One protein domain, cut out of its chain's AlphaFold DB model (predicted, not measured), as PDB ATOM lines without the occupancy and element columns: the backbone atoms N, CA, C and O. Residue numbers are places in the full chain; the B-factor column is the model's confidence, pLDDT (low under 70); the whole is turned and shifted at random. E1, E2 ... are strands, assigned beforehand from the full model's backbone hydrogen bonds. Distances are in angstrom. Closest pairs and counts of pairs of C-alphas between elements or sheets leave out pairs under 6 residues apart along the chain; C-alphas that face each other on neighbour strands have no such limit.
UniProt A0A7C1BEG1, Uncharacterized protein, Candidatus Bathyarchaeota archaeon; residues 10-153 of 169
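What this domain is: This is residues 10 to 153 of the 169 residues of an uncharacterized protein of Candidatus Bathyarchaeota archaeon (UniProt A0A7C1BEG1). A long, strongly twisted sheet of long strands, with E12, E1, E5 and E6 side by side and E11 beside E12, is covered on one face near one end by a smaller four-stranded sheet, E7 to E10, which makes a sandwich, two sheets face to face, only part of the way along. At that same end the hairpin E3 and E4 folds back on the opposite face, where E4 pairs with the bent end of E12, residues 150 to 152; at the other end the bent parts of E1 and E11, with the beginning of E12 at residue 133, reach beyond the small sheet. The printed part has 144 residues, with twelve named strands, E1 to E12 in chain order, and no named helix: the class is all strand. The larger sheet is branched and mixed, while the smaller runs E7, E8, E9, E10 and is antiparallel throughout. The whole is compact, with a radius of gyration of the C-alphas of 16.5 A, and only just elongated, spanning 51 by 34 by 24 A.

How they stand to each other: E12, residues 133 to 152, has three neighbours in the branched sheet, in staggered pairing. On one side is E1, residues 10 to 26, antiparallel at 167 degrees; N 16 and O 142 are within hydrogen-bond range at 2.8 A. On the other side are E11, residues 119 to 130, and E4, residues 44 to 47. E11 and E12 form an antiparallel hairpin, with N 122 and O 141 2.8 A apart. E4 is parallel to E12 over residues 150 to 152, with N 45 and O 150 2.8 A apart. E5, residues 59 to 69, is parallel to E1 at 19 degrees, with N 62 and O 13 2.8 A apart. E5 forms an antiparallel hairpin with E6, residues 72 to 82, where N 65 and O 76 are 2.8 A apart. E2, residues 31 to 35, is an edge strand parallel to E6, with N 35 and O 75 2.9 A apart. E2 runs on into E3, residues 38 to 41, at 64 degrees. E3 and E4 form a hairpin, with N 39 and O 46 2.9 A apart. The closest C-alphas of E3 and E6 are those of Tyr 38 and Asn 78, at 6.6 A. The other sheet is a meander, each strand the antiparallel neighbour of the one before: E7, residues 87 to 89; E8, residues 92 to 98; E9, residues 102 to 107; and E10, residues 110 to 114. Its pairs include N 87 and O 94 at 2.9 A, N 95 and O 104 at 2.8 A, and N 105 and O 112 at 2.9 A. The parts of the two sheets that face each other are 10.6 A apart centre to centre, and the best planes of these parts are 12 degrees apart. The closest C-alphas of E10 and E12 are those of Leu 114 and Asn 145, at 6.3 A.

Where its parts are: E1 begins at C-alpha 10 (36.268, 16.435, 30.188), ends at C-alpha 26 (23.514, -8.869, -5.971) and measures 45.9 A, bending by 59 degrees at residue 23. E12 measures 40.9 A, bends by 104 degrees at residue 149 and ends at C-alpha 152 (42.089, 7.117, 31.190). E5 measures 33.0 A, E6 30.7 A and E11 29.4 A; E11 bends by 81 degrees at residue 127. E8 measures 17.4 A and E9 16.3 A.

The domain as a whole: The C-alphas of Gly 26 and Asp 99 are the two farthest apart, at 51.3 A. The printed part has no cut. The link E4 to E5, with 11 residues between them, is long; the other links are tight. The chain changes sheets at the links E6 to E7 and E10 to E11. The mean pLDDT of the printed part is 95.2, and no printed residue is under 70.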
ATOM      1  N   TYR A  10      36.647  15.862  31.469       95.94
ATOM      2  CA  TYR A  10      36.268  16.435  30.188       95.94
ATOM      3  C   TYR A  10      34.805  16.137  29.903       95.94
ATOM      4  O   TYR A  10      34.315  15.051  30.213       95.94
ATOM      5  N   LEU A  11      34.105  17.106  29.315       97.94
ATOM      6  CA  LEU A  11      32.777  16.867  28.768       97.94
ATOM      7  C   LEU A  11      32.901  15.840  27.639       97.94
ATOM      8  O   LEU A  11      33.643  16.081  26.689       97.94
ATOM      9  N   PHE A  12      32.202  14.714  27.746       98.31
ATOM     10  CA  PHE A  12      32.160  13.690  26.708       98.31
ATOM     11  C   PHE A  12      30.807  13.705  26.002       98.31
ATOM     12  O   PHE A  12      29.750  13.620  26.633       98.31
ATOM     13  N   PHE A  13      30.859  13.817  24.681       98.62
ATOM     14  CA  PHE A  13      29.699  13.788  23.804       98.62
ATOM     15  C   PHE A  13      29.908  12.689  22.769       98.62
ATOM     16  O   PHE A  13      30.963  12.638  22.144       98.62
ATOM     17  N   GLU A  14      28.941  11.799  22.594       98.56
ATOM     18  CA  GLU A  14      29.038  10.687  21.649       98.56
ATOM     19  C   GLU A  14      28.099  10.902  20.465       98.56
ATOM     20  O   GLU A  14      26.951  11.310  20.634       98.56
ATOM     21  N   VAL A  15      28.588  10.578  19.271       98.38
ATOM     22  CA  VAL A  15      27.802  10.390  18.055       98.38
ATOM     23  C   VAL A  15      27.982   8.941  17.610       98.38
ATOM     24  O   VAL A  15      29.085   8.512  17.261       98.38
ATOM     25  N   ARG A  16      26.885   8.184  17.606       97.94
ATOM     26  CA  ARG A  16      26.826   6.798  17.148       97.94
ATOM     27  C   ARG A  16      26.027   6.689  15.855       97.94
ATOM     28  O   ARG A  16      24.918   7.207  15.770       97.94
ATOM     29  N   ILE A  17      26.567   5.976  14.873       97.88
ATOM     30  CA  ILE A  17      25.920   5.676  13.595       97.88
ATOM     31  C   ILE A  17      25.878   4.160  13.409       97.88
ATOM     32  O   ILE A  17      26.881   3.520  13.094       97.88
ATOM     33  N   ASP A  18      24.691   3.594  13.567       97.75
ATOM     34  CA  ASP A  18      24.429   2.173  13.392       97.75
ATOM     35  C   ASP A  18      23.819   1.925  12.008       97.75
ATOM     36  O   ASP A  18      22.820   2.545  11.634       97.75
ATOM     37  N   ARG A  19      24.401   1.005  11.234       97.56
ATOM     38  CA  ARG A  19      23.893   0.599   9.917       97.56
ATOM     39  C   ARG A  19      23.483  -0.869   9.942       97.56
ATOM     40  O   ARG A  19      24.316  -1.759  10.120       97.56
ATOM     41  N   TYR A  20      22.200  -1.131   9.730       98.06
ATOM     42  CA  TYR A  20      21.663  -2.478   9.552       98.06
ATOM     43  C   TYR A  20      21.207  -2.653   8.107       98.06
ATOM     44  O   TYR A  20      20.305  -1.946   7.662       98.06
ATOM     45  N   GLY A  21      21.821  -3.579   7.373       97.31
ATOM     46  CA  GLY A  21      21.483  -3.811   5.970       97.31
ATOM     47  C   GLY A  21      20.820  -5.155   5.714       97.31
ATOM     48  O   GLY A  21      21.220  -6.171   6.279       97.31
ATOM     49  N   VAL A  22      19.859  -5.160   4.794       97.94
ATOM     50  CA  VAL A  22      19.252  -6.367   4.214       97.94
ATOM     51  C   VAL A  22      19.543  -6.381   2.719       97.94
ATOM     52  O   VAL A  22      19.266  -5.392   2.033       97.94
ATOM     53  N   LEU A  23      20.107  -7.476   2.208       97.50
ATOM     54  CA  LEU A  23      20.439  -7.595   0.788       97.50
ATOM     55  C   LEU A  23      19.152  -7.645  -0.045       97.50
ATOM     56  O   LEU A  23      18.289  -8.495   0.167       97.50
ATOM     57  N   VAL A  24      19.037  -6.743  -1.015       97.69
ATOM     58  CA  VAL A  24      17.902  -6.682  -1.948       97.69
ATOM     59  C   VAL A  24      18.277  -7.292  -3.295       97.69
ATOM     60  O   VAL A  24      17.458  -7.971  -3.911       97.69
ATOM     61  N   ASN A  25      19.508  -7.063  -3.762       96.69
ATOM     62  CA  ASN A  25      19.998  -7.589  -5.036       96.69
ATOM     63  C   ASN A  25      21.530  -7.711  -5.051       96.69
ATOM     64  O   ASN A  25      22.210  -6.924  -4.402       96.69
ATOM     65  N   GLY A  26      22.071  -8.637  -5.844       94.62
ATOM     66  CA  GLY A  26      23.514  -8.869  -5.971       94.62
ATOM     67  C   GLY A  26      24.052  -9.858  -4.937       94.62
ATOM     68  O   GLY A  26      23.375 -10.825  -4.583       94.62
ATOM     69  N   SER A  27      25.279  -9.633  -4.472       91.56
ATOM     70  CA  SER A  27      25.946 -10.471  -3.471       91.56
ATOM     71  C   SER A  27      26.395  -9.665  -2.260       91.56
ATOM     72  O   SER A  27      26.687  -8.478  -2.356       91.56
ATOM     73  N   SER A  28      26.489 -10.338  -1.114       87.56
ATOM     74  CA  SER A  28      27.062  -9.761   0.098       87.56
ATOM     75  C   SER A  28      28.445 -10.345   0.373       87.56
ATOM     76  O   SER A  28      28.593 -11.545   0.618       87.56
ATOM     77  N   SER A  29      29.439  -9.461   0.398       82.25
ATOM     78  CA  SER A  29      30.740  -9.713   1.005       82.25
ATOM     79  C   SER A  29      30.695  -9.156   2.425       82.25
ATOM     80  O   SER A  29      30.964  -7.986   2.643       82.25
ATOM     81  N   LYS A  30      30.272  -9.965   3.402       86.00
ATOM     82  CA  LYS A  30      30.126  -9.517   4.797       86.00
ATOM     83  C   LYS A  30      31.442  -8.937   5.324       86.00
ATOM     84  O   LYS A  30      32.414  -9.676   5.477       86.00
ATOM     85  N   ILE A  31      31.465  -7.641   5.635       89.69
ATOM     86  CA  ILE A  31      32.621  -7.007   6.281       89.69
ATOM     87  C   ILE A  31      32.562  -7.281   7.782       89.69
ATOM     88  O   ILE A  31      31.497  -7.209   8.390       89.69
ATOM     89  N   MET A  32      33.712  -7.568   8.384       92.44
ATOM     90  CA  MET A  32      33.847  -7.663   9.834       92.44
ATOM     91  C   MET A  32      34.770  -6.547  10.323       92.44
ATOM     92  O   MET A  32      35.909  -6.458   9.865       92.44
ATOM     93  N   ILE A  33      34.271  -5.691  11.213       90.00
ATOM     94  CA  ILE A  33      35.006  -4.547  11.770       90.00
ATOM     95  C   ILE A  33      35.201  -4.774  13.267       90.00
ATOM     96  O   ILE A  33      34.234  -5.019  13.979       90.00
ATOM     97  N   ASP A  34      36.431  -4.664  13.756       88.31
ATOM     98  CA  ASP A  34      36.714  -4.794  15.187       88.31
ATOM     99  C   ASP A  34      37.809  -3.811  15.600       88.31
ATOM    100  O   ASP A  34      38.977  -4.160  15.762       88.31
ATOM    101  N   PHE A  35      37.425  -2.536  15.677       89.62
ATOM    102  CA  PHE A  35      38.306  -1.441  16.081       89.62
ATOM    103  C   PHE A  35      37.633  -0.514  17.114       89.62
ATOM    104  O   PHE A  35      37.519   0.689  16.858       89.62
ATOM    105  N   PRO A  36      37.137  -1.025  18.262       87.69
ATOM    106  CA  PRO A  36      36.684  -0.159  19.344       87.69
ATOM    107  C   PRO A  36      37.894   0.524  19.998       87.69
ATOM    108  O   PRO A  36      38.795  -0.143  20.502       87.69
ATOM    109  N   MET A  37      37.920   1.857  20.007       93.94
ATOM    110  CA  MET A  37      39.041   2.636  20.553       93.94
ATOM    111  C   MET A  37      38.732   3.292  21.897       93.94
ATOM    112  O   MET A  37      39.599   3.961  22.459       93.94
ATOM    113  N   TYR A  38      37.526   3.112  22.438       95.31
ATOM    114  CA  TYR A  38      37.193   3.551  23.788       95.31
ATOM    115  C   TYR A  38      36.027   2.765  24.394       95.31
ATOM    116  O   TYR A  38      35.261   2.117  23.683       95.31
ATOM    117  N   VAL A  39      35.899   2.852  25.718       95.06
ATOM    118  CA  VAL A  39      34.763   2.364  26.513       95.06
ATOM    119  C   VAL A  39      34.425   3.410  27.573       95.06
ATOM    120  O   VAL A  39      35.329   3.998  28.166       95.06
ATOM    121  N   VAL A  40      33.134   3.623  27.828       95.19
ATOM    122  CA  VAL A  40      32.652   4.422  28.961       95.19
ATOM    123  C   VAL A  40      32.133   3.483  30.051       95.19
ATOM    124  O   VAL A  40      31.248   2.672  29.796       95.19
ATOM    125  N   GLU A  41      32.675   3.593  31.262       93.44
ATOM    126  CA  GLU A  41      32.289   2.787  32.428       93.44
ATOM    127  C   GLU A  41      32.397   3.636  33.701       93.44
ATOM    128  O   GLU A  41      33.384   4.340  33.886       93.44
ATOM    129  N   ASP A  42      31.380   3.617  34.568       88.94
ATOM    130  CA  ASP A  42      31.390   4.293  35.879       88.94
ATOM    131  C   ASP A  42      31.898   5.750  35.858       88.94
ATOM    132  O   ASP A  42      32.740   6.165  36.653       88.94
ATOM    133  N   SER A  43      31.371   6.565  34.940       92.00
ATOM    134  CA  SER A  43      31.795   7.963  34.729       92.00
ATOM    135  C   SER A  43      33.258   8.142  34.281       92.00
ATOM    136  O   SER A  43      33.837   9.223  34.431       92.00
ATOM    137  N   THR A  44      33.854   7.093  33.721       94.50
ATOM    138  CA  THR A  44      35.224   7.067  33.211       94.50
ATOM    139  C   THR A  44      35.221   6.735  31.725       94.50
ATOM    140  O   THR A  44      34.671   5.719  31.309       94.50
ATOM    141  N   LEU A  45      35.873   7.571  30.922       95.19
ATOM    142  CA  LEU A  45      36.179   7.298  29.524       95.19
ATOM    143  C   LEU A  45      37.558   6.643  29.442       95.19
ATOM    144  O   LEU A  45      38.580   7.286  29.687       95.19
ATOM    145  N   ARG A  46      37.602   5.362  29.080       94.69
ATOM    146  CA  ARG A  46      38.847   4.642  28.814       94.69
ATOM    147  C   ARG A  46      39.140   4.658  27.320       94.69
ATOM    148  O   ARG A  46      38.399   4.047  26.562       94.69
ATOM    149  N   VAL A  47      40.234   5.290  26.911       93.38
ATOM    150  CA  VAL A  47      40.687   5.371  25.515       93.38
ATOM    151  C   VAL A  47      41.820   4.372  25.287       93.38
ATOM    152  O   VAL A  47      42.785   4.320  26.046       93.38
ATOM    153  N   MET A  48      41.691   3.544  24.253       90.25
ATOM    154  CA  MET A  48      42.628   2.460  23.925       90.25
ATOM    155  C   MET A  48      43.759   2.906  22.982       90.25
ATOM    156  O   MET A  48      44.691   2.142  22.742       90.25
ATOM    157  N   GLY A  49      43.691   4.135  22.461       82.88
ATOM    158  CA  GLY A  49      44.709   4.751  21.605       82.88
ATOM    159  C   GLY A  49      45.407   5.960  22.235       82.88
ATOM    160  O   GLY A  49      45.188   6.298  23.401       82.88
ATOM    161  N   SER A  50      46.249   6.624  21.440       83.88
ATOM    162  CA  SER A  50      46.841   7.919  21.788       83.88
ATOM    163  C   SER A  50      45.780   9.021  21.737       83.88
ATOM    164  O   SER A  50      45.076   9.150  20.736       83.88
ATOM    165  N   LEU A  51      45.703   9.842  22.778       87.25
ATOM    166  CA  LEU A  51      44.837  11.011  22.863       87.25
ATOM    167  C   LEU A  51      45.660  12.138  23.479       87.25
ATOM    168  O   LEU A  51      46.050  12.062  24.640       87.25
ATOM    169  N   GLU A  52      45.948  13.161  22.686       86.56
ATOM    170  CA  GLU A  52      46.677  14.334  23.154       86.56
ATOM    171  C   GLU A  52      45.682  15.384  23.641       86.56
ATOM    172  O   GLU A  52      44.837  15.864  22.880       86.56
ATOM    173  N   LEU A  53      45.784  15.738  24.920       88.62
ATOM    174  CA  LEU A  53      44.924  16.727  25.561       88.62
ATOM    175  C   LEU A  53      45.719  17.984  25.892       88.62
ATOM    176  O   LEU A  53      46.898  17.937  26.242       88.62
ATOM    177  N   ASN A  54      45.057  19.128  25.768       88.25
ATOM    178  CA  ASN A  54      45.600  20.420  26.155       88.25
ATOM    179  C   ASN A  54      44.484  21.311  26.713       88.25
ATOM    180  O   ASN A  54      43.301  20.987  26.631       88.25
ATOM    181  N   SER A  55      44.863  22.472  27.244       89.12
ATOM    182  CA  SER A  55      43.934  23.410  27.884       89.12
ATOM    183  C   SER A  55      42.912  24.060  26.941       89.12
ATOM    184  O   SER A  55      42.062  24.813  27.405       89.12
ATOM    185  N   SER A  56      43.019  23.850  25.628       93.94
ATOM    186  CA  SER A  56      42.087  24.372  24.622       93.94
ATOM    187  C   SER A  56      40.996  23.369  24.238       93.94
ATOM    188  O   SER A  56      40.139  23.706  23.424       93.94
ATOM    189  N   VAL A  57      41.006  22.156  24.799       95.75
ATOM    190  CA  VAL A  57      39.940  21.170  24.580       95.75
ATOM    191  C   VAL A  57      38.634  21.672  25.195       95.75
ATOM    192  O   VAL A  57      38.553  21.921  26.395       95.75
ATOM    193  N   ILE A  58      37.606  21.803  24.357       97.44
ATOM    194  CA  ILE A  58      36.252  22.214  24.743       97.44
ATOM    195  C   ILE A  58      35.442  20.996  25.200       97.44
ATOM    196  O   ILE A  58      34.772  21.040  26.230       97.44
ATOM    197  N   LEU A  59      35.504  19.907  24.431       97.88
ATOM    198  CA  LEU A  59      34.900  18.616  24.758       97.88
ATOM    199  C   LEU A  59      35.657  17.480  24.061       97.88
ATOM    200  O   LEU A  59      36.424  17.710  23.123       97.88
ATOM    201  N   LEU A  60      35.409  16.252  24.504       98.06
ATOM    202  CA  LEU A  60      35.815  15.030  23.822       98.06
ATOM    203  C   LEU A  60      34.629  14.459  23.057       98.06
ATOM    204  O   LEU A  60      33.574  14.204  23.638       98.06
ATOM    205  N   LEU A  61      34.817  14.252  21.759       98.38
ATOM    206  CA  LEU A  61      33.812  13.686  20.879       98.38
ATOM    207  C   LEU A  61      34.102  12.206  20.631       98.38
ATOM    208  O   LEU A  61      35.094  11.875  19.987       98.38
ATOM    209  N   GLY A  62      33.237  11.322  21.116       98.12
ATOM    210  CA  GLY A  62      33.222   9.915  20.727       98.12
ATOM    211  C   GLY A  62      32.503   9.742  19.396       98.12
ATOM    212  O   GLY A  62      31.351  10.145  19.266       98.12
ATOM    213  N   GLY A  63      33.168   9.158  18.407       97.81
ATOM    214  CA  GLY A  63      32.539   8.713  17.166       97.81
ATOM    215  C   GLY A  63      32.488   7.194  17.143       97.81
ATOM    216  O   GLY A  63      33.541   6.564  17.247       97.81
ATOM    217  N   LEU A  64      31.301   6.605  16.998       96.75
ATOM    218  CA  LEU A  64      31.114   5.155  16.915       96.75
ATOM    219  C   LEU A  64      30.312   4.789  15.670       96.75
ATOM    220  O   LEU A  64      29.207   5.278  15.463       96.75
ATOM    221  N   HIS A  65      30.841   3.874  14.868       96.69
ATOM    222  CA  HIS A  65      30.150   3.298  13.723       96.69
ATOM    223  C   HIS A  65      29.965   1.806  13.944       96.69
ATOM    224  O   HIS A  65      30.926   1.101  14.262       96.69
ATOM    225  N   SER A  66      28.751   1.313  13.731       96.50
ATOM    226  CA  SER A  66      28.478  -0.118  13.722       96.50
ATOM    227  C   SER A  66      27.852  -0.552  12.403       96.50
ATOM    228  O   SER A  66      27.096   0.190  11.769       96.50
ATOM    229  N   ILE A  67      28.183  -1.769  11.978       96.12
ATOM    230  CA  ILE A  67      27.530  -2.432  10.851       96.12
ATOM    231  C   ILE A  67      26.950  -3.769  11.302       96.12
ATOM    232  O   ILE A  67      27.500  -4.451  12.169       96.12
ATOM    233  N   SER A  68      25.821  -4.148  10.714       97.12
ATOM    234  CA  SER A  68      25.117  -5.383  11.049       97.12
ATOM    235  C   SER A  68      24.226  -5.880   9.901       97.12
ATOM    236  O   SER A  68      24.003  -5.187   8.903       97.12
ATOM    237  N   GLY A  69      23.704  -7.100  10.050       96.50
ATOM    238  CA  GLY A  69      22.802  -7.728   9.085       96.50
ATOM    239  C   GLY A  69      23.549  -8.413   7.943       96.50
ATOM    240  O   GLY A  69      24.574  -9.070   8.144       96.50
ATOM    241  N   ASP A  70      23.029  -8.274   6.730       96.69
ATOM    242  CA  ASP A  70      23.660  -8.830   5.538       96.69
ATOM    243  C   ASP A  70      24.883  -8.025   5.102       96.69
ATOM    244  O   ASP A  70      25.693  -8.553   4.355       96.69
ATOM    245  N   MET A  71      25.069  -6.788   5.567       94.06
ATOM    246  CA  MET A  71      26.253  -5.981   5.230       94.06
ATOM    247  C   MET A  71      27.522  -6.431   5.965       94.06
ATOM    248  O   MET A  71      28.628  -6.105   5.531       94.06
ATOM    249  N   GLY A  72      27.387  -7.173   7.067       95.12
ATOM    250  CA  GLY A  72      28.521  -7.528   7.909       95.12
ATOM    251  C   GLY A  72      28.225  -7.465   9.400       95.12
ATOM    252  O   GLY A  72      27.077  -7.600   9.821       95.12
ATOM    253  N   GLY A  73      29.276  -7.274  10.190       95.94
ATOM    254  CA  GLY A  73      29.196  -7.186  11.640       95.94
ATOM    255  C   GLY A  73      30.358  -6.413  12.254       95.94
ATOM    256  O   GLY A  73      31.498  -6.527  11.809       95.94
ATOM    257  N   GLY A  74      30.070  -5.676  13.319       95.62
ATOM    258  CA  GLY A  74      31.083  -5.150  14.226       95.62
ATOM    259  C   GLY A  74      31.121  -3.629  14.306       95.62
ATOM    260  O   GLY A  74      30.192  -2.955  13.860       95.62
ATOM    261  N   VAL A  75      32.162  -3.107  14.953       95.00
ATOM    262  CA  VAL A  75      32.228  -1.722  15.434       95.00
ATOM    263  C   VAL A  75      33.607  -1.123  15.177       95.00
ATOM    264  O   VAL A  75      34.632  -1.765  15.406       95.00
ATOM    265  N   SER A  76      33.628   0.138  14.759       95.25
ATOM    266  CA  SER A  76      34.802   1.004  14.835       95.25
ATOM    267  C   SER A  76      34.445   2.243  15.640       95.25
ATOM    268  O   SER A  76      33.360   2.799  15.472       95.25
ATOM    269  N   SER A  77      35.339   2.677  16.521       96.38
ATOM    270  CA  SER A  77      35.141   3.917  17.261       96.38
ATOM    271  C   SER A  77      36.432   4.709  17.407       96.38
ATOM    272  O   SER A  77      37.516   4.173  17.194       96.38
ATOM    273  N   ASN A  78      36.328   5.996  17.735       95.62
ATOM    274  CA  ASN A  78      37.464   6.854  18.065       95.62
ATOM    275  C   ASN A  78      37.033   8.038  18.945       95.62
ATOM    276  O   ASN A  78      35.849   8.366  19.001       95.62
ATOM    277  N   VAL A  79      37.991   8.683  19.612       96.75
ATOM    278  CA  VAL A  79      37.766   9.902  20.402       96.75
ATOM    279  C   VAL A  79      38.534  11.062  19.780       96.75
ATOM    280  O   VAL A  79      39.730  10.952  19.519       96.75
ATOM    281  N   TYR A  80      37.856  12.188  19.582       96.06
ATOM    282  CA  TYR A  80      38.412  13.396  18.982       96.06
ATOM    283  C   TYR A  80      38.376  14.559  19.984       96.06
ATOM    284  O   TYR A  80      37.305  14.870  20.514       96.06
ATOM    285  N   PRO A  81      39.504  15.240  20.254       96.38
ATOM    286  CA  PRO A  81      39.489  16.478  21.022       96.38
ATOM    287  C   PRO A  81      38.910  17.616  20.172       96.38
ATOM    288  O   PRO A  81      39.459  17.971  19.128       96.38
ATOM    289  N   VAL A  82      37.812  18.218  20.623       97.94
ATOM    290  CA  VAL A  82      37.197  19.367  19.947       97.94
ATOM    291  C   VAL A  82      37.805  20.651  20.500       97.94
ATOM    292  O   VAL A  82      37.643  20.964  21.677       97.94
ATOM    293  N   LEU A  83      38.509  21.396  19.646       97.19
ATOM    294  CA  LEU A  83      39.247  22.611  20.030       97.19
ATOM    295  C   LEU A  83      38.527  23.915  19.651       97.19
ATOM    296  O   LEU A  83      38.914  24.995  20.093       97.19
ATOM    297  N   SER A  84      37.498  23.834  18.810       97.94
ATOM    298  CA  SER A  84      36.734  24.988  18.332       97.94
ATOM    299  C   SER A  84      35.307  24.588  17.990       97.94
ATOM    300  O   SER A  84      35.082  23.465  17.546       97.94
ATOM    301  N   LEU A  85      34.374  25.528  18.148       98.19
ATOM    302  CA  LEU A  85      32.975  25.376  17.758       98.19
ATOM    303  C   LEU A  85      32.579  26.451  16.723       98.19
ATOM    304  O   LEU A  85      33.115  27.563  16.789       98.19
ATOM    305  N   PRO A  86      31.652  26.152  15.792       98.06
ATOM    306  CA  PRO A  86      30.983  24.861  15.627       98.06
ATOM    307  C   PRO A  86      31.943  23.759  15.150       98.06
ATOM    308  O   PRO A  86      32.965  24.040  14.522       98.06
ATOM    309  N   TYR A  87      31.634  22.509  15.491       98.12
ATOM    310  CA  TYR A  87      32.391  21.330  15.074       98.12
ATOM    311  C   TYR A  87      31.460  20.343  14.388       98.12
ATOM    312  O   TYR A  87      30.429  19.976  14.946       98.12
ATOM    313  N   ILE A  88      31.831  19.896  13.192       96.88
ATOM    314  CA  ILE A  88      31.020  18.975  12.398       96.88
ATOM    315  C   ILE A  88      31.670  17.596  12.438       96.88
ATOM    316  O   ILE A  88      32.850  17.446  12.116       96.88
ATOM    317  N   PHE A  89      30.884  16.595  12.817       96.12
ATOM    318  CA  PHE A  89      31.240  15.189  12.715       96.12
ATOM    319  C   PHE A  89      30.139  14.465  11.957       96.12
ATOM    320  O   PHE A  89      29.014  14.352  12.447       96.12
ATOM    321  N   GLU A  90      30.476  13.999  10.755       92.38
ATOM    322  CA  GLU A  90      29.489  13.499   9.796       92.38
ATOM    323  C   GLU A  90      28.408  14.574   9.558       92.38
ATOM    324  O   GLU A  90      28.737  15.729   9.289       92.38
ATOM    325  N   ASP A  91      27.131  14.225   9.703       92.81
ATOM    326  CA  ASP A  91      25.995  15.142   9.542       92.81
ATOM    327  C   ASP A  91      25.555  15.814  10.860       92.81
ATOM    328  O   ASP A  91      24.527  16.499  10.902       92.81
ATOM    329  N   VAL A  92      26.290  15.594  11.957       97.06
ATOM    330  CA  VAL A  92      26.002  16.168  13.278       97.06
ATOM    331  C   VAL A  92      26.913  17.368  13.520       97.06
ATOM    332  O   VAL A  92      28.134  17.240  13.619       97.06
ATOM    333  N   GLU A  93      26.316  18.548  13.664       98.12
ATOM    334  CA  GLU A  93      27.026  19.788  13.971       98.12
ATOM    335  C   GLU A  93      26.862  20.140  15.452       98.12
ATOM    336  O   GLU A  93      25.765  20.435  15.922       98.12
ATOM    337  N   ILE A  94      27.959  20.141  16.200       98.44
ATOM    338  CA  ILE A  94      28.015  20.652  17.568       98.44
ATOM    339  C   ILE A  94      28.192  22.164  17.481       98.44
ATOM    340  O   ILE A  94      29.235  22.651  17.052       98.44
ATOM    341  N   LEU A  95      27.178  22.913  17.899       98.44
ATOM    342  CA  LEU A  95      27.120  24.364  17.741       98.44
ATOM    343  C   LEU A  95      27.781  25.098  18.906       98.44
ATOM    344  O   LEU A  95      28.528  26.054  18.705       98.44
ATOM    345  N   SER A  96      27.475  24.678  20.133       98.38
ATOM    346  CA  SER A  96      27.936  25.352  21.345       98.38
ATOM    347  C   SER A  96      27.968  24.402  22.546       98.38
ATOM    348  O   SER A  96      27.259  23.392  22.589       98.38
ATOM    349  N   VAL A  97      28.794  24.747  23.537       98.19
ATOM    350  CA  VAL A  97      28.760  24.165  24.883       98.19
ATOM    351  C   VAL A  97      28.421  25.283  25.859       98.19
ATOM    352  O   VAL A  97      29.121  26.292  25.924       98.19
ATOM    353  N   GLY A  98      27.328  25.111  26.594       95.12
ATOM    354  CA  GLY A  98      26.867  26.037  27.617       95.12
ATOM    355  C   GLY A  98      27.193  25.577  29.037       95.12
ATOM    356  O   GLY A  98      27.760  24.505  29.274       95.12
ATOM    357  N   ASP A  99      26.761  26.388  30.002       93.06
ATOM    358  CA  ASP A  99      26.928  26.105  31.426       93.06
ATOM    359  C   ASP A  99      26.362  24.733  31.818       93.06
ATOM    360  O   ASP A  99      25.354  24.258  31.285       93.06
ATOM    361  N   GLY A 100      27.023  24.081  32.778       93.75
ATOM    362  CA  GLY A 100      26.620  22.758  33.258       93.75
ATOM    363  C   GLY A 100      26.848  21.624  32.253       93.75
ATOM    364  O   GLY A 100      26.323  20.535  32.461       93.75
ATOM    365  N   GLY A 101      27.624  21.856  31.186       96.88
ATOM    366  CA  GLY A 101      27.937  20.840  30.175       96.88
ATOM    367  C   GLY A 101      26.801  20.603  29.185       96.88
ATOM    368  O   GLY A 101      26.698  19.519  28.624       96.88
ATOM    369  N   ARG A 102      25.914  21.584  28.992       98.38
ATOM    370  CA  ARG A 102      24.848  21.521  27.988       98.38
ATOM    371  C   ARG A 102      25.449  21.631  26.588       98.38
ATOM    372  O   ARG A 102      26.220  22.553  26.349       98.38
ATOM    373  N   VAL A 103      25.050  20.764  25.667       98.62
ATOM    374  CA  VAL A 103      25.529  20.777  24.278       98.62
ATOM    375  C   VAL A 103      24.377  21.137  23.346       98.62
ATOM    376  O   VAL A 103      23.302  20.537  23.423       98.62
ATOM    377  N   GLU A 104      24.583  22.132  22.489       98.50
ATOM    378  CA  GLU A 104      23.651  22.492  21.418       98.50
ATOM    379  C   GLU A 104      24.116  21.864  20.110       98.50
ATOM    380  O   GLU A 104      25.286  21.971  19.745       98.50
ATOM    381  N   VAL A 105      23.197  21.197  19.417       98.06
ATOM    382  CA  VAL A 105      23.505  20.366  18.251       98.06
ATOM    383  C   VAL A 105      22.511  20.659  17.139       98.06
ATOM    384  O   VAL A 105      21.320  20.829  17.404       98.06
ATOM    385  N   ALA A 106      22.981  20.684  15.897       98.00
ATOM    386  CA  ALA A 106      22.142  20.649  14.713       98.00
ATOM    387  C   ALA A 106      22.323  19.324  13.966       98.00
ATOM    388  O   ALA A 106      23.437  18.847  13.761       98.00
ATOM    389  N   TYR A 107      21.208  18.743  13.535       95.75
ATOM    390  CA  TYR A 107      21.184  17.599  12.632       95.75
ATOM    391  C   TYR A 107      20.031  17.763  11.644       95.75
ATOM    392  O   TYR A 107      18.873  17.890  12.048       95.75
ATOM    393  N   ASN A 108      20.338  17.781  10.344       91.75
ATOM    394  CA  ASN A 108      19.351  17.903   9.264       91.75
ATOM    395  C   ASN A 108      18.323  19.041   9.490       91.75
ATOM    396  O   ASN A 108      17.109  18.852   9.399       91.75
ATOM    397  N   GLY A 109      18.812  20.221   9.891       90.06
ATOM    398  CA  GLY A 109      17.987  21.400  10.195       90.06
ATOM    399  C   GLY A 109      17.201  21.342  11.514       90.06
ATOM    400  O   GLY A 109      16.538  22.318  11.867       90.06
ATOM    401  N   THR A 110      17.276  20.238  12.259       93.94
ATOM    402  CA  THR A 110      16.723  20.121  13.614       93.94
ATOM    403  C   THR A 110      17.749  20.605  14.625       93.94
ATOM    404  O   THR A 110      18.887  20.145  14.609       93.94
ATOM    405  N   PHE A 111      17.332  21.493  15.526       97.44
ATOM    406  CA  PHE A 111      18.159  21.991  16.622       97.44
ATOM    407  C   PHE A 111      17.786  21.285  17.921       97.44
ATOM    408  O   PHE A 111      16.614  21.228  18.298       97.44
ATOM    409  N   LEU A 112      18.792  20.756  18.604       96.31
ATOM    410  CA  LEU A 112      18.673  20.001  19.840       96.31
ATOM    411  C   LEU A 112      19.524  20.661  20.919       96.31
ATOM    412  O   LEU A 112      20.539  21.307  20.655       96.31
ATOM    413  N   THR A 113      19.115  20.480  22.164       98.06
ATOM    414  CA  THR A 113      19.886  20.902  23.328       98.06
ATOM    415  C   THR A 113      19.868  19.762  24.324       98.06
ATOM    416  O   THR A 113      18.798  19.405  24.807       98.06
ATOM    417  N   LEU A 114      21.040  19.199  24.612       98.50
ATOM    418  CA  LEU A 114      21.190  18.017  25.454       98.50
ATOM    419  C   LEU A 114      21.973  18.373  26.710       98.50
ATOM    420  O   LEU A 114      23.097  18.879  26.644       98.50
ATOM    421  N   LYS A 115      21.377  18.112  27.867       98.56
ATOM    422  CA  LYS A 115      22.046  18.150  29.170       98.56
ATOM    423  C   LYS A 115      22.800  16.839  29.414       98.56
ATOM    424  O   LYS A 115      22.504  15.843  28.758       98.56
ATOM    425  N   PRO A 116      23.729  16.807  30.382       98.44
ATOM    426  CA  PRO A 116      24.333  15.555  30.821       98.44
ATOM    427  C   PRO A 116      23.283  14.482  31.152       98.44
ATOM    428  O   PRO A 116      22.342  14.742  31.903       98.44
ATOM    429  N   GLY A 117      23.460  13.290  30.590       97.69
ATOM    430  CA  GLY A 117      22.556  12.142  30.666       97.69
ATOM    431  C   GLY A 117      21.427  12.128  29.629       97.69
ATOM    432  O   GLY A 117      20.671  11.160  29.591       97.69
ATOM    433  N   GLU A 118      21.271  13.171  28.806       98.56
ATOM    434  CA  GLU A 118      20.260  13.203  27.746       98.56
ATOM    435  C   GLU A 118      20.824  12.682  26.420       98.56
ATOM    436  O   GLU A 118      21.975  12.936  26.049       98.56
ATOM    437  N   SER A 119      19.968  11.983  25.678       98.19
ATOM    438  CA  SER A 119      20.270  11.452  24.356       98.19
ATOM    439  C   SER A 119      19.131  11.721  23.380       98.19
ATOM    440  O   SER A 119      17.982  11.972  23.757       98.19
ATOM    441  N   TRP A 120      19.463  11.673  22.100       98.06
ATOM    442  CA  TRP A 120      18.514  11.760  21.003       98.06
ATOM    443  C   TRP A 120      18.896  10.755  19.925       98.06
ATOM    444  O   TRP A 120      20.077  10.476  19.727       98.06
ATOM    445  N   ASN A 121      17.909  10.210  19.221       97.50
ATOM    446  CA  ASN A 121      18.152   9.336  18.085       97.50
ATOM    447  C   ASN A 121      17.189   9.611  16.931       97.50
ATOM    448  O   ASN A 121      16.093  10.145  17.113       97.50
ATOM    449  N   TYR A 122      17.622   9.224  15.738       96.88
ATOM    450  CA  TYR A 122      16.849   9.286  14.511       96.88
ATOM    451  C   TYR A 122      17.222   8.129  13.600       96.88
ATOM    452  O   TYR A 122      18.400   7.828  13.416       96.88
ATOM    453  N   SER A 123      16.208   7.507  13.004       97.69
ATOM    454  CA  SER A 123      16.397   6.404  12.071       97.69
ATOM    455  C   SER A 123      15.714   6.694  10.745       97.69
ATOM    456  O   SER A 123      14.580   7.175  10.703       97.69
ATOM    457  N   TYR A 124      16.381   6.340   9.655       97.19
ATOM    458  CA  TYR A 124      15.827   6.377   8.307       97.19
ATOM    459  C   TYR A 124      16.287   5.150   7.523       97.19
ATOM    460  O   TYR A 124      17.177   4.417   7.951       97.19
ATOM    461  N   SER A 125      15.633   4.876   6.395       97.69
ATOM    462  CA  SER A 125      16.031   3.789   5.501       97.69
ATOM    463  C   SER A 125      16.358   4.319   4.118       97.69
ATOM    464  O   SER A 125      15.694   5.229   3.621       97.69
ATOM    465  N   VAL A 126      17.379   3.739   3.506       97.62
ATOM    466  CA  VAL A 126      17.860   4.093   2.175       97.62
ATOM    467  C   VAL A 126      18.248   2.821   1.434       97.62
ATOM    468  O   VAL A 126      18.700   1.854   2.044       97.62
ATOM    469  N   VAL A 127      18.046   2.802   0.119       97.31
ATOM    470  CA  VAL A 127      18.596   1.743  -0.729       97.31
ATOM    471  C   VAL A 127      19.885   2.259  -1.343       97.31
ATOM    472  O   VAL A 127      19.850   3.209  -2.121       97.31
ATOM    473  N   GLU A 128      21.004   1.637  -0.994       96.06
ATOM    474  CA  GLU A 128      22.331   2.028  -1.471       96.06
ATOM    475  C   GLU A 128      23.086   0.812  -2.002       96.06
ATOM    476  O   GLU A 128      22.867  -0.329  -1.582       96.06
ATOM    477  N   GLU A 129      23.975   1.072  -2.955       94.44
ATOM    478  CA  GLU A 129      24.963   0.100  -3.404       94.44
ATOM    479  C   GLU A 129      26.110   0.046  -2.389       94.44
ATOM    480  O   GLU A 129      26.646   1.075  -1.976       94.44
ATOM    481  N   PHE A 130      26.485  -1.161  -1.977       90.81
ATOM    482  CA  PHE A 130      27.576  -1.399  -1.044       90.81
ATOM    483  C   PHE A 130      28.326  -2.669  -1.446       90.81
ATOM    484  O   PHE A 130      27.753  -3.759  -1.463       90.81
ATOM    485  N   MET A 131      29.617  -2.532  -1.767       88.62
ATOM    486  CA  MET A 131      30.397  -3.585  -2.433       88.62
ATOM    487  C   MET A 131      29.667  -4.109  -3.683       88.62
ATOM    488  O   MET A 131      29.403  -3.332  -4.590       88.62
ATOM    489  N   ASP A 132      29.326  -5.399  -3.716       91.44
ATOM    490  CA  ASP A 132      28.773  -6.093  -4.882       91.44
ATOM    491  C   ASP A 132      27.245  -6.299  -4.786       91.44
ATOM    492  O   ASP A 132      26.687  -7.212  -5.408       91.44
ATOM    493  N   GLY A 133      26.552  -5.505  -3.961       94.38
ATOM    494  CA  GLY A 133      25.120  -5.659  -3.714       94.38
ATOM    495  C   GLY A 133      24.390  -4.351  -3.424       94.38
ATOM    496  O   GLY A 133      24.966  -3.373  -2.956       94.38
ATOM    497  N   PHE A 134      23.085  -4.356  -3.679       97.00
ATOM    498  CA  PHE A 134      22.159  -3.309  -3.262       97.00
ATOM    499  C   PHE A 134      21.482  -3.732  -1.968       97.00
ATOM    500  O   PHE A 134      20.883  -4.810  -1.896       97.00
ATOM    501  N   PHE A 135      21.540  -2.865  -0.967       97.62
ATOM    502  CA  PHE A 135      21.004  -3.127   0.359       97.62
ATOM    503  C   PHE A 135      19.920  -2.120   0.688       97.62
ATOM    504  O   PHE A 135      20.059  -0.939   0.391       97.62
ATOM    505  N   ASN A 136      18.860  -2.582   1.344       98.12
ATOM    506  CA  ASN A 136      17.992  -1.700   2.105       98.12
ATOM    507  C   ASN A 136      18.639  -1.516   3.480       98.12
ATOM    508  O   ASN A 136      18.722  -2.472   4.256       98.12
ATOM    509  N   ILE A 137      19.154  -0.321   3.734       98.19
ATOM    510  CA  ILE A 137      19.939   0.020   4.913       98.19
ATOM    511  C   ILE A 137      19.076   0.869   5.829       98.19
ATOM    512  O   ILE A 137      18.675   1.970   5.461       98.19
ATOM    513  N   THR A 138      18.837   0.389   7.044       98.50
ATOM    514  CA  THR A 138      18.347   1.223   8.138       98.50
ATOM    515  C   THR A 138      19.546   1.853   8.834       98.50
ATOM    516  O   THR A 138      20.368   1.154   9.429       98.50
ATOM    517  N   VAL A 139      19.644   3.176   8.752       98.00
ATOM    518  CA  VAL A 139      20.649   3.977   9.450       98.00
ATOM    519  C   VAL A 139      20.004   4.530  10.709       98.00
ATOM    520  O   VAL A 139      18.942   5.143  10.628       98.00
ATOM    521  N   THR A 140      20.624   4.309  11.865       98.25
ATOM    522  CA  THR A 140      20.244   4.939  13.133       98.25
ATOM    523  C   THR A 140      21.384   5.813  13.608       98.25
ATOM    524  O   THR A 140      22.491   5.332  13.818       98.25
ATOM    525  N   ILE A 141      21.100   7.094  13.780       97.81
ATOM    526  CA  ILE A 141      22.021   8.059  14.360       97.81
ATOM    527  C   ILE A 141      21.555   8.305  15.781       97.81
ATOM    528  O   ILE A 141      20.379   8.593  16.006       97.81
ATOM    529  N   ALA A 142      22.461   8.181  16.736       97.94
ATOM    530  CA  ALA A 142      22.233   8.537  18.121       97.94
ATOM    531  C   ALA A 142      23.296   9.538  18.555       97.94
ATOM    532  O   ALA A 142      24.463   9.422  18.190       97.94
ATOM    533  N   VAL A 143      22.883  10.519  19.341       98.19
ATOM    534  CA  VAL A 143      23.788  11.445  20.008       98.19
ATOM    535  C   VAL A 143      23.508  11.416  21.500       98.19
ATOM    536  O   VAL A 143      22.349  11.331  21.917       98.19
ATOM    537  N   GLU A 144      24.554  11.475  22.310       98.44
ATOM    538  CA  GLU A 144      24.442  11.368  23.761       98.44
ATOM    539  C   GLU A 144      25.434  12.291  24.456       98.44
ATOM    540  O   GLU A 144      26.622  12.328  24.137       98.44
ATOM    541  N   ASN A 145      24.939  13.041  25.436       98.62
ATOM    542  CA  ASN A 145      25.771  13.847  26.308       98.62
ATOM    543  C   ASN A 145      26.020  13.079  27.608       98.62
ATOM    544  O   ASN A 145      25.155  13.041  28.474       98.62
ATOM    545  N   TYR A 146      27.210  12.510  27.781       98.31
ATOM    546  CA  TYR A 146      27.561  11.763  28.996       98.31
ATOM    547  C   TYR A 146      27.914  12.674  30.183       98.31
ATOM    548  O   TYR A 146      28.028  12.212  31.319       98.31
ATOM    549  N   GLY A 147      28.084  13.977  29.950       97.88
ATOM    550  CA  GLY A 147      28.584  14.913  30.948       97.88
ATOM    551  C   GLY A 147      30.095  14.818  31.145       97.88
ATOM    552  O   GLY A 147      30.842  14.409  30.259       97.88
ATOM    553  N   TYR A 148      30.557  15.259  32.314       97.25
ATOM    554  CA  TYR A 148      31.982  15.328  32.633       97.25
ATOM    555  C   TYR A 148      32.506  13.983  33.140       97.25
ATOM    556  O   TYR A 148      32.147  13.551  34.240       97.25
ATOM    557  N   LEU A 149      33.398  13.365  32.368       95.94
ATOM    558  CA  LEU A 149      34.007  12.069  32.661       95.94
ATOM    559  C   LEU A 149      35.486  12.219  33.023       95.94
ATOM    560  O   LEU A 149      36.179  13.077  32.471       95.94
ATOM    561  N   SER A 150      35.978  11.361  33.921       94.25
ATOM    562  CA  SER A 150      37.425  11.162  34.091       94.25
ATOM    563  C   SER A 150      37.964  10.412  32.867       94.25
ATOM    564  O   SER A 150      37.290   9.522  32.350       94.25
ATOM    565  N   VAL A 151      39.163  10.748  32.386       91.88
ATOM    566  CA  VAL A 151      39.734  10.141  31.169       91.88
ATOM    567  C   VAL A 151      40.952   9.294  31.518       91.88
ATOM    568  O   VAL A 151      41.861   9.749  32.207       91.88
ATOM    569  N   ILE A 152      40.973   8.053  31.033       88.44
ATOM    570  CA  ILE A 152      42.089   7.117  31.190       88.44
ATOM    571  C   ILE A 152      42.541   6.662  29.805       88.44
ATOM    572  O   ILE A 152      41.816   5.936  29.131       88.44
ATOM    573  N   GLY A 153      43.755   7.018  29.400       76.12
ATOM    574  CA  GLY A 153      44.306   6.653  28.093       76.12
ATOM    575  C   GLY A 153      44.870   7.860  27.356       76.12
ATOM    576  O   GLY A 153      44.589   8.995  27.729       76.12
TER     577      GLY A 153